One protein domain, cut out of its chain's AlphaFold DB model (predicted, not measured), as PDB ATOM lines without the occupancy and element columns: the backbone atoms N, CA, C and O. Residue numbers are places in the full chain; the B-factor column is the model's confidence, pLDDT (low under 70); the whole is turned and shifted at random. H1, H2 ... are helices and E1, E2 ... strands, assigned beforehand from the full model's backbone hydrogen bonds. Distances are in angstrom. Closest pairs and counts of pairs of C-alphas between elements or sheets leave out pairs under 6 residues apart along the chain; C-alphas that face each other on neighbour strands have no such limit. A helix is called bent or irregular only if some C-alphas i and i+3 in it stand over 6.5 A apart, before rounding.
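AT A GLANCE: This is residues 30 to 109 of the 166 residues of an uncharacterized protein of Dactylellina haptotyla (strain CBS 200.50) (UniProt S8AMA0). Two long helices, H1 and H3, run the same way as a narrow V, close together near their first residues and spreading apart toward their last ones, with the short helix H2 packed on H3 near the closed end. A short strand, E1, lies at that same closed end, a long unnamed stretch, residues 53 to 68, leads from the far end of H1 back to H2, and a last stretch, residues 101 to 109, follows H3 at the open end. The printed part has 80 residues, with one named strand and three named helices in the order E1, H1, H2, H3; the class is mostly helix, and E1 pairs with no named strand. The whole is compact, with a radius of gyration of the C-alphas of 13.1 A, yet only just elongated in outline, with spans of 38 by 25 by 21 A.

HOW THE PARTS SIT: E1, residues 31 to 33, is followed by H1, residues 36 to 52, and these two meet only through their link. H2, residues 69 to 73, comes near E1 with Ser 71, whose C-alpha is 4.7 A from that of His 33, the closest C-alphas of the two. H1 and H2 only just touch, with 3 pairs of C-alphas within 8 A, and H1 does so with residues 36 to 39 alone; the closest C-alphas are those of Ser 36 and Ser 71, 5.4 A apart. H3, residues 79 to 100, touches H1 with its residues 82 to 91 alone, the closest C-alphas being those of Glu 39 and Ile 83 at 5.4 A. H1 and H3 run the same way at a steep tilt of 39 degrees, and their centres are 10.5 A apart. H3 also touches H2, with its residues 82 to 86 alone; the closest C-alphas, those of Met 70 and Ser 86, are 5.9 A apart. E1 and H3 are apart, but only just, with the closest C-alphas at 8.2 A. In H1 and H2 every O i to N i+4 pair is within hydrogen-bond range, while in H3 15 of 18 are.

IN THESE COORDINATES: E1 has 3 residues, from Arg 31, with its C-alpha at (63.458, 28.970, -29.201), to His 33. H1 has 17 residues, from Ser 36 to Asp 52, and measures 24.0 A from first to last C-alpha; C-alpha 36 stands at (60.709, 23.373, -20.304). H2 has 5 residues, from Ile 69 to Thr 73. H3 is the longest helix, with 22 residues from Pro 79 to Asp 100 and 31.3 A from first to last C-alpha; it ends with C-alpha 100 at (33.479, 28.473, -23.734). No helix is bent or irregular.

THE WHOLE: The two C-alphas farthest apart are those of Asp 78 and Ala 109, at 40.6 A, and the first and last printed C-alphas, of Val 30 and Ala 109, are 35.0 A apart. The printed part has no cut. The links from E1 to H1 and from H2 to H3 are tight, with 2 and 5 residues between the elements. The link from H1 to H2 is long, with 16 residues, 53 to 68, and in it residues 62 to 63 pair with residues 67 to 68, antiparallel, over a stretch too short to be named. The mean pLDDT of the printed part is 81.7; it is under 70 at residue 57 and at residues 101 to 109.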
ATOM      1  N   VAL A  30      62.938  30.223 -33.661       82.56
ATOM      2  CA  VAL A  30      62.089  29.550 -32.670       82.56
ATOM      3  C   VAL A  30      62.963  28.966 -31.587       82.56
ATOM      4  O   VAL A  30      63.845  28.141 -31.839       82.56
ATOM      5  N   ARG A  31      62.678  29.369 -30.357       87.56
ATOM      6  CA  ARG A  31      63.458  28.970 -29.201       87.56
ATOM      7  C   ARG A  31      62.560  28.417 -28.123       87.56
ATOM      8  O   ARG A  31      61.366  28.706 -28.078       87.56
ATOM      9  N   ILE A  32      63.167  27.634 -27.252       91.62
ATOM     10  CA  ILE A  32      62.501  27.035 -26.116       91.62
ATOM     11  C   ILE A  32      63.347  27.185 -24.860       91.62
ATOM     12  O   ILE A  32      64.574  27.050 -24.890       91.62
ATOM     13  N   HIS A  33      62.682  27.523 -23.758       94.62
ATOM     14  CA  HIS A  33      63.331  27.747 -22.474       94.62
ATOM     15  C   HIS A  33      64.046  26.477 -21.968       94.62
ATOM     16  O   HIS A  33      63.541  25.367 -22.104       94.62
ATOM     17  N   HIS A  34      65.198  26.621 -21.309       95.12
ATOM     18  CA  HIS A  34      65.978  25.509 -20.736       95.12
ATOM     19  C   HIS A  34      65.274  24.741 -19.604       95.12
ATOM     20  O   HIS A  34      65.729  23.677 -19.208       95.12
ATOM     21  N   HIS A  35      64.185  25.291 -19.072       94.00
ATOM     22  CA  HIS A  35      63.416  24.735 -17.949       94.00
ATOM     23  C   HIS A  35      62.065  24.185 -18.429       94.00
ATOM     24  O   HIS A  35      61.115  24.085 -17.656       94.00
ATOM     25  N   SER A  36      61.959  23.841 -19.712       92.88
ATOM     26  CA  SER A  36      60.709  23.373 -20.304       92.88
ATOM     27  C   SER A  36      60.195  22.067 -19.696       92.88
ATOM     28  O   SER A  36      58.986  21.893 -19.548       92.88
ATOM     29  N   ASP A  37      61.096  21.198 -19.237       91.81
ATOM     30  CA  ASP A  37      60.748  19.989 -18.483       91.81
ATOM     31  C   ASP A  37      60.175  20.299 -17.092       91.81
ATOM     32  O   ASP A  37      59.284  19.595 -16.612       91.81
ATOM     33  N   GLU A  38      60.685  21.335 -16.420       93.19
ATOM     34  CA  GLU A  38      60.169  21.771 -15.117       93.19
ATOM     35  C   GLU A  38      58.788  22.400 -15.269       93.19
ATOM     36  O   GLU A  38      57.883  22.071 -14.504       93.19
ATOM     37  N   GLU A  39      58.601  23.231 -16.298       93.25
ATOM     38  CA  GLU A  39      57.279  23.743 -16.650       93.25
ATOM     39  C   GLU A  39      56.316  22.587 -16.920       93.25
ATOM     40  O   GLU A  39      55.220  22.562 -16.370       93.25
ATOM     41  N   MET A  40      56.711  21.617 -17.745       90.62
ATOM     42  CA  MET A  40      55.844  20.498 -18.098       90.62
ATOM     43  C   MET A  40      55.410  19.709 -16.858       90.62
ATOM     44  O   MET A  40      54.244  19.333 -16.757       90.62
ATOM     45  N   LYS A  41      56.309  19.499 -15.886       90.81
ATOM     46  CA  LYS A  41      55.967  18.870 -14.600       90.81
ATOM     47  C   LYS A  41      54.951  19.690 -13.806       90.81
ATOM     48  O   LYS A  41      54.000  19.107 -13.295       90.81
ATOM     49  N   GLU A  42      55.135  21.006 -13.716       90.00
ATOM     50  CA  GLU A  42      54.206  21.896 -13.005       90.00
ATOM     51  C   GLU A  42      52.820  21.883 -13.665       90.00
ATOM     52  O   GLU A  42      51.809  21.642 -13.005       90.00
ATOM     53  N   VAL A  43      52.775  22.053 -14.988       88.88
ATOM     54  CA  VAL A  43      51.539  22.077 -15.782       88.88
ATOM     55  C   VAL A  43      50.787  20.746 -15.673       88.88
ATOM     56  O   VAL A  43      49.587  20.733 -15.402       88.88
ATOM     57  N   LEU A  44      51.481  19.614 -15.830       88.94
ATOM     58  CA  LEU A  44      50.873  18.290 -15.669       88.94
ATOM     59  C   LEU A  44      50.381  18.056 -14.236       88.94
ATOM     60  O   LEU A  44      49.300  17.500 -14.052       88.94
ATOM     61  N   GLY A  45      51.131  18.516 -13.232       88.38
ATOM     62  CA  GLY A  45      50.709  18.466 -11.833       88.38
ATOM     63  C   GLY A  45      49.415  19.242 -11.585       88.38
ATOM     64  O   GLY A  45      48.546  18.766 -10.858       88.38
ATOM     65  N   MET A  46      49.238  20.394 -12.236       86.75
ATOM     66  CA  MET A  46      48.002  21.173 -12.139       86.75
ATOM     67  C   MET A  46      46.805  20.500 -12.802       86.75
ATOM     68  O   MET A  46      45.715  20.515 -12.232       86.75
ATOM     69  N   TYR A  47      46.989  19.892 -13.974       84.25
ATOM     70  CA  TYR A  47      45.920  19.109 -14.597       84.25
ATOM     71  C   TYR A  47      45.545  17.892 -13.752       84.25
ATOM     72  O   TYR A  47      44.362  17.592 -13.610       84.25
ATOM     73  N   GLN A  48      46.524  17.231 -13.130       84.69
ATOM     74  CA  GLN A  48      46.241  16.142 -12.201       84.69
ATOM     75  C   GLN A  48      45.466  16.642 -10.971       84.69
ATOM     76  O   GLN A  48      44.446  16.055 -10.629       84.69
ATOM     77  N   ASP A  49      45.867  17.764 -10.357       83.94
ATOM     78  CA  ASP A  49      45.134  18.368  -9.227       83.94
ATOM     79  C   ASP A  49      43.707  18.789  -9.621       83.94
ATOM     80  O   ASP A  49      42.790  18.702  -8.805       83.94
ATOM     81  N   TRP A  50      43.496  19.222 -10.868       80.38
ATOM     82  CA  TRP A  50      42.166  19.485 -11.420       80.38
ATOM     83  C   TRP A  50      41.316  18.210 -11.461       80.38
ATOM     84  O   TRP A  50      40.212  18.199 -10.911       80.38
ATOM     85  N   VAL A  51      41.837  17.123 -12.036       79.69
ATOM     86  CA  VAL A  51      41.144  15.823 -12.119       79.69
ATOM     87  C   VAL A  51      40.845  15.254 -10.735       79.69
ATOM     88  O   VAL A  51      39.707  14.873 -10.462       79.69
ATOM     89  N   ASP A  52      41.828  15.258  -9.833       80.06
ATOM     90  CA  ASP A  52      41.704  14.718  -8.473       80.06
ATOM     91  C   ASP A  52      40.607  15.427  -7.660       80.06
ATOM     92  O   ASP A  52      40.050  14.871  -6.711       80.06
ATOM     93  N   ARG A  53      40.253  16.658  -8.047       77.69
ATOM     94  CA  ARG A  53      39.188  17.467  -7.431       77.69
ATOM     95  C   ARG A  53      37.833  17.338  -8.117       77.69
ATOM     96  O   ARG A  53      36.916  18.090  -7.788       77.69
ATOM     97  N   GLY A  54      37.691  16.393  -9.042       71.75
ATOM     98  CA  GLY A  54      36.468  16.187  -9.816       71.75
ATOM     99  C   GLY A  54      36.340  17.125 -11.014       71.75
ATOM    100  O   GLY A  54      35.226  17.370 -11.480       71.75
ATOM    101  N   GLY A  55      37.458  17.675 -11.489       70.56
ATOM    102  CA  GLY A  55      37.529  18.419 -12.737       70.56
ATOM    103  C   GLY A  55      37.154  17.564 -13.952       70.56
ATOM    104  O   GLY A  55      37.365  16.352 -13.967       70.56
ATOM    105  N   GLY A  56      36.560  18.206 -14.961       71.69
ATOM    106  CA  GLY A  56      36.140  17.570 -16.215       71.69
ATOM    107  C   GLY A  56      37.256  17.469 -17.258       71.69
ATOM    108  O   GLY A  56      38.431  17.653 -16.938       71.69
ATOM    109  N   ALA A  57      36.872  17.207 -18.511       69.88
ATOM    110  CA  ALA A  57      37.791  17.196 -19.650       69.88
ATOM    111  C   ALA A  57      38.533  18.538 -19.789       69.88
ATOM    112  O   ALA A  57      37.996  19.588 -19.439       69.88
ATOM    113  N   TYR A  58      39.770  18.492 -20.280       73.31
ATOM    114  CA  TYR A  58      40.636  19.660 -20.435       73.31
ATOM    115  C   TYR A  58      41.531  19.513 -21.662       73.31
ATOM    116  O   TYR A  58      41.932  18.401 -22.021       73.31
ATOM    117  N   ARG A  59      41.905  20.640 -22.275       72.38
ATOM    118  CA  ARG A  59      42.935  20.664 -23.320       72.38
ATOM    119  C   ARG A  59      44.313  20.838 -22.700       72.38
ATOM    120  O   ARG A  59      44.537  21.725 -21.883       72.38
ATOM    121  N   LEU A  60      45.255  19.993 -23.110       76.69
ATOM    122  CA  LEU A  60      46.643  20.076 -22.666       76.69
ATOM    123  C   LEU A  60      47.365  21.244 -23.353       76.69
ATOM    124  O   LEU A  60      47.602  21.212 -24.558       76.69
ATOM    125  N   SER A  61      47.791  22.243 -22.577       79.06
ATOM    126  CA  SER A  61      48.602  23.379 -23.047       79.06
ATOM    127  C   SER A  61      50.102  23.048 -23.148       79.06
ATOM    128  O   SER A  61      50.953  23.862 -22.776       79.06
ATOM    129  N   ILE A  62      50.441  21.838 -23.606       82.31
ATOM    130  CA  ILE A  62      51.826  21.364 -23.741       82.31
ATOM    131  C   ILE A  62      52.082  20.801 -25.136       82.31
ATOM    132  O   ILE A  62      51.201  20.206 -25.755       82.31
ATOM    133  N   VAL A  63      53.321  20.931 -25.604       79.75
ATOM    134  CA  VAL A  63      53.818  20.205 -26.772       79.75
ATOM    135  C   VAL A  63      54.721  19.075 -26.275       79.75
ATOM    136  O   VAL A  63      55.775  19.357 -25.691       79.75
ATOM    137  N   PRO A  64      54.342  17.798 -26.482       79.06
ATOM    138  CA  PRO A  64      55.144  16.667 -26.033       79.06
ATOM    139  C   PRO A  64      56.592  16.775 -26.518       79.06
ATOM    140  O   PRO A  64      56.829  17.071 -27.688       79.06
ATOM    141  N   ARG A  65      57.551  16.501 -25.623       81.31
ATOM    142  CA  ARG A  65      59.012  16.574 -25.860       81.31
ATOM    143  C   ARG A  65      59.586  17.981 -26.078       81.31
ATOM    144  O   ARG A  65      60.798  18.098 -26.215       81.31
ATOM    145  N   LEU A  66      58.752  19.020 -26.093       79.62
ATOM    146  CA  LEU A  66      59.204  20.408 -26.118       79.62
ATOM    147  C   LEU A  66      58.978  21.059 -24.754       79.62
ATOM    148  O   LEU A  66      59.943  21.456 -24.111       79.62
ATOM    149  N   GLY A  67      57.738  21.134 -24.280       85.88
ATOM    150  CA  GLY A  67      57.421  21.787 -23.009       85.88
ATOM    151  C   GLY A  67      56.024  22.381 -22.972       85.88
ATOM    152  O   GLY A  67      55.195  22.106 -23.842       85.88
ATOM    153  N   GLY A  68      55.768  23.208 -21.960       86.50
ATOM    154  CA  GLY A  68      54.538  23.985 -21.884       86.50
ATOM    155  C   GLY A  68      54.555  25.214 -22.790       86.50
ATOM    156  O   GLY A  68      55.567  25.591 -23.393       86.50
ATOM    157  N   ILE A  69      53.386  25.836 -22.907       87.00
ATOM    158  CA  ILE A  69      53.188  27.000 -23.769       87.00
ATOM    159  C   ILE A  69      54.075  28.192 -23.377       87.00
ATOM    160  O   ILE A  69      54.491  28.942 -24.263       87.00
ATOM    161  N   MET A  70      54.427  28.370 -22.096       90.94
ATOM    162  CA  MET A  70      55.258  29.505 -21.682       90.94
ATOM    163  C   MET A  70      56.709  29.328 -22.113       90.94
ATOM    164  O   MET A  70      57.313  30.299 -22.557       90.94
ATOM    165  N   SER A  71      57.265  28.114 -22.072       91.81
ATOM    166  CA  SER A  71      58.637  27.878 -22.550       91.81
ATOM    167  C   SER A  71      58.807  28.177 -24.033       91.81
ATOM    168  O   SER A  71      59.911  28.520 -24.451       91.81
ATOM    169  N   LEU A  72      57.736  28.044 -24.818       86.62
ATOM    170  CA  LEU A  72      57.720  28.320 -26.255       86.62
ATOM    171  C   LEU A  72      57.419  29.791 -26.570       86.62
ATOM    172  O   LEU A  72      58.003  30.364 -27.485       86.62
ATOM    173  N   THR A  73      56.497  30.412 -25.832       86.81
ATOM    174  CA  THR A  73      56.057  31.797 -26.092       86.81
ATOM    175  C   THR A  73      56.922  32.844 -25.394       86.81
ATOM    176  O   THR A  73      57.054  33.964 -25.888       86.81
ATOM    177  N   MET A  74      57.547  32.483 -24.272       89.06
ATOM    178  CA  MET A  74      58.458  33.320 -23.493       89.06
ATOM    179  C   MET A  74      59.783  32.589 -23.205       89.06
ATOM    180  O   MET A  74      60.152  32.397 -22.045       89.06
ATOM    181  N   PRO A  75      60.548  32.212 -24.247       88.81
ATOM    182  CA  PRO A  75      61.752  31.394 -24.094       88.81
ATOM    183  C   PRO A  75      62.874  32.084 -23.297       88.81
ATOM    184  O   PRO A  75      63.731  31.413 -22.737       88.81
ATOM    185  N   GLU A  76      62.854  33.414 -23.194       90.19
ATOM    186  CA  GLU A  76      63.821  34.212 -22.422       90.19
ATOM    187  C   GLU A  76      63.252  34.745 -21.094       90.19
ATOM    188  O   GLU A  76      63.775  35.707 -20.525       90.19
ATOM    189  N   ALA A  77      62.153  34.164 -20.600       89.62
ATOM    190  CA  ALA A  77      61.633  34.500 -19.279       89.62
ATOM    191  C   ALA A  77      62.675  34.233 -18.179       89.62
ATOM    192  O   ALA A  77      63.558  33.392 -18.310       89.62
ATOM    193  N   ASP A  78      62.553  34.941 -17.054       90.62
ATOM    194  CA  ASP A  78      63.304  34.571 -15.853       90.62
ATOM    195  C   ASP A  78      62.877  33.155 -15.413       90.62
ATOM    196  O   ASP A  78      61.673  32.941 -15.238       90.62
ATOM    197  N   PRO A  79      63.811  32.212 -15.173       90.06
ATOM    198  CA  PRO A  79      63.463  30.816 -14.909       90.06
ATOM    199  C   PRO A  79      62.512  30.615 -13.728       90.06
ATOM    200  O   PRO A  79      61.632  29.763 -13.778       90.06
ATOM    201  N   LYS A  80      62.645  31.417 -12.662       86.88
ATOM    202  CA  LYS A  80      61.762  31.298 -11.491       86.88
ATOM    203  C   LYS A  80      60.365  31.809 -11.812       86.88
ATOM    204  O   LYS A  80      59.383  31.225 -11.372       86.88
ATOM    205  N   LYS A  81      60.285  32.901 -12.572       89.25
ATOM    206  CA  LYS A  81      59.004  33.470 -12.991       89.25
ATOM    207  C   LYS A  81      58.304  32.603 -14.025       89.25
ATOM    208  O   LYS A  81      57.085  32.555 -13.988       89.25
ATOM    209  N   LEU A  82      59.042  31.939 -14.917       91.19
ATOM    210  CA  LEU A  82      58.473  31.057 -15.935       91.19
ATOM    211  C   LEU A  82      57.528  30.041 -15.290       91.19
ATOM    212  O   LEU A  82      56.357  30.020 -15.636       91.19
ATOM    213  N   ILE A  83      58.013  29.291 -14.296       89.75
ATOM    214  CA  ILE A  83      57.227  28.253 -13.615       89.75
ATOM    215  C   ILE A  83      56.013  28.850 -12.889       89.75
ATOM    216  O   ILE A  83      54.894  28.366 -13.055       89.75
ATOM    217  N   ASP A  84      56.208  29.949 -12.148       86.00
ATOM    218  CA  ASP A  84      55.115  30.649 -11.453       86.00
ATOM    219  C   ASP A  84      54.025  31.139 -12.442       86.00
ATOM    220  O   ASP A  84      52.823  31.093 -12.148       86.00
ATOM    221  N   PHE A  85      54.426  31.601 -13.634       86.88
ATOM    222  CA  PHE A  85      53.508  32.045 -14.684       86.88
ATOM    223  C   PHE A  85      52.847  30.890 -15.427       86.88
ATOM    224  O   PHE A  85      51.663  31.002 -15.737       86.88
ATOM    225  N   SER A  86      53.555  29.788 -15.677       88.62
ATOM    226  CA  SER A  86      52.995  28.594 -16.315       88.62
ATOM    227  C   SER A  86      51.813  28.061 -15.523       88.62
ATOM    228  O   SER A  86      50.763  27.816 -16.105       88.62
ATOM    229  N   ALA A  87      51.926  28.014 -14.193       84.75
ATOM    230  CA  ALA A  87      50.819  27.605 -13.342       84.75
ATOM    231  C   ALA A  87      49.579  28.509 -13.503       84.75
ATOM    232  O   ALA A  87      48.447  28.053 -13.679       84.75
ATOM    233  N   SER A  88      49.801  29.825 -13.500       86.25
ATOM    234  CA  SER A  88      48.730  30.810 -13.692       86.25
ATOM    235  C   SER A  88      48.105  30.714 -15.090       86.25
ATOM    236  O   SER A  88      46.889  30.835 -15.231       86.25
ATOM    237  N   CYS A  89      48.923  30.469 -16.115       88.06
ATOM    238  CA  CYS A  89      48.485  30.298 -17.496       88.06
ATOM    239  C   CYS A  89      47.640  29.029 -17.660       88.06
ATOM    240  O   CYS A  89      46.553  29.099 -18.223       88.06
ATOM    241  N   THR A  90      48.071  27.897 -17.097       87.69
ATOM    242  CA  THR A  90      47.300  26.644 -17.109       87.69
ATOM    243  C   THR A  90      45.943  26.812 -16.443       87.69
ATOM    244  O   THR A  90      44.932  26.368 -16.981       87.69
ATOM    245  N   PHE A  91      45.892  27.501 -15.302       85.56
ATOM    246  CA  PHE A  91      44.616  27.797 -14.661       85.56
ATOM    247  C   PHE A  91      43.717  28.684 -15.539       85.56
ATOM    248  O   PHE A  91      42.520  28.424 -15.639       85.56
ATOM    249  N   ALA A  92      44.281  29.701 -16.197       85.31
ATOM    250  CA  ALA A  92      43.528  30.558 -17.110       85.31
ATOM    251  C   ALA A  92      42.958  29.780 -18.309       85.31
ATOM    252  O   ALA A  92      41.826  30.035 -18.695       85.31
ATOM    253  N   MET A  93      43.693  28.800 -18.845       84.44
ATOM    254  CA  MET A  93      43.211  27.926 -19.926       84.44
ATOM    255  C   MET A  93      42.062  27.019 -19.467       84.44
ATOM    256  O   MET A  93      41.078  26.864 -20.178       84.44
ATOM    257  N   LEU A  94      42.144  26.459 -18.255       83.00
ATOM    258  CA  LEU A  94      41.028  25.706 -17.667       83.00
ATOM    259  C   LEU A  94      39.794  26.597 -17.455       83.00
ATOM    260  O   LEU A  94      38.657  26.165 -17.625       83.00
ATOM    261  N   GLU A  95      40.003  27.847 -17.056       83.31
ATOM    262  CA  GLU A  95      38.922  28.815 -16.912       83.31
ATOM    263  C   GLU A  95      38.282  29.165 -18.267       83.31
ATOM    264  O   GLU A  95      37.055  29.209 -18.354       83.31
ATOM    265  N   ASP A  96      39.097  29.356 -19.303       84.00
ATOM    266  CA  ASP A  96      38.674  29.611 -20.684       84.00
ATOM    267  C   ASP A  96      37.834  28.446 -21.235       84.00
ATOM    268  O   ASP A  96      36.669  28.637 -21.583       84.00
ATOM    269  N   ASP A  97      38.352  27.212 -21.144       80.50
ATOM    270  CA  ASP A  97      37.643  25.989 -21.547       80.50
ATOM    271  C   ASP A  97      36.289  25.847 -20.813       80.50
ATOM    272  O   ASP A  97      35.312  25.332 -21.369       80.50
ATOM    273  N   LEU A  98      36.195  26.281 -19.549       77.56
ATOM    274  CA  LEU A  98      34.929  26.249 -18.813       77.56
ATOM    275  C   LEU A  98      33.933  27.279 -19.359       77.56
ATOM    276  O   LEU A  98      32.739  26.978 -19.467       77.56
ATOM    277  N   TYR A  99      34.393  28.503 -19.621       77.00
ATOM    278  CA  TYR A  99      33.526  29.588 -20.076       77.00
ATOM    279  C   TYR A  99      33.005  29.361 -21.487       77.00
ATOM    280  O   TYR A  99      31.812  29.584 -21.718       77.00
ATOM    281  N   ASP A 100      33.854  28.847 -22.371       75.62
ATOM    282  CA  ASP A 100      33.479  28.473 -23.734       75.62
ATOM    283  C   ASP A 100      32.590  27.225 -23.759       75.62
ATOM    284  O   ASP A 100      31.844  26.977 -24.707       75.62
ATOM    285  N   GLY A 101      32.581  26.476 -22.655       67.94
ATOM    286  CA  GLY A 101      31.820  25.249 -22.510       67.94
ATOM    287  C   GLY A 101      32.513  24.039 -23.134       67.94
ATOM    288  O   GLY A 101      31.941  22.952 -23.095       67.94
ATOM    289  N   ASP A 102      33.742  24.208 -23.624       69.75
ATOM    290  CA  ASP A 102      34.598  23.164 -24.190       69.75
ATOM    291  C   ASP A 102      34.846  22.025 -23.186       69.75
ATOM    292  O   ASP A 102      34.908  20.861 -23.573       69.75
ATOM    293  N   MET A 103      34.851  22.320 -21.879       66.75
ATOM    294  CA  MET A 103      34.908  21.299 -20.816       66.75
ATOM    295  C   MET A 103      33.711  20.335 -20.781       66.75
ATOM    296  O   MET A 103      33.783  19.282 -20.144       66.75
ATOM    297  N   PHE A 104      32.590  20.702 -21.404       62.41
ATOM    298  CA  PHE A 104      31.346  19.928 -21.405       62.41
ATOM    299  C   PHE A 104      31.045  19.279 -22.756       62.41
ATOM    300  O   PHE A 104      30.005  18.635 -22.897       62.41
ATOM    301  N   VAL A 105      31.930  19.445 -23.738       53.88
ATOM    302  CA  VAL A 105      31.831  18.806 -25.047       53.88
ATOM    303  C   VAL A 105      32.646  17.509 -24.964       53.88
ATOM    304  O   VAL A 105      33.871  17.569 -24.866       53.88
ATOM    305  N   PRO A 106      32.022  16.312 -24.964       51.31
ATOM    306  CA  PRO A 106      32.759  15.077 -25.216       51.31
ATOM    307  C   PRO A 106      33.586  15.261 -26.490       51.31
ATOM    308  O   PRO A 106      33.064  15.839 -27.437       51.31
ATOM    309  N   GLU A 107      34.806  14.724 -26.576       49.00
ATOM    310  CA  GLU A 107      35.726  14.865 -27.732       49.00
ATOM    311  C   GLU A 107      35.137  14.433 -29.110       49.00
ATOM    312  O   GLU A 107      35.830  14.450 -30.125       49.00
ATOM    313  N   LYS A 108      33.853  14.042 -29.171       40.22
ATOM    314  CA  LYS A 108      33.055  13.721 -30.365       40.22
ATOM    315  C   LYS A 108      31.619  14.286 -30.360       40.22
ATOM    316  O   LYS A 108      30.755  13.715 -31.025       40.22
ATOM    317  N   ALA A 109      31.300  15.327 -29.596       36.31
ATOM    318  CA  ALA A 109      29.953  15.892 -29.632       36.31
ATOM    319  C   ALA A 109      29.813  16.875 -30.800       36.31
ATOM    320  O   ALA A 109      30.345  17.981 -30.786       36.31
TER     321      ALA A 109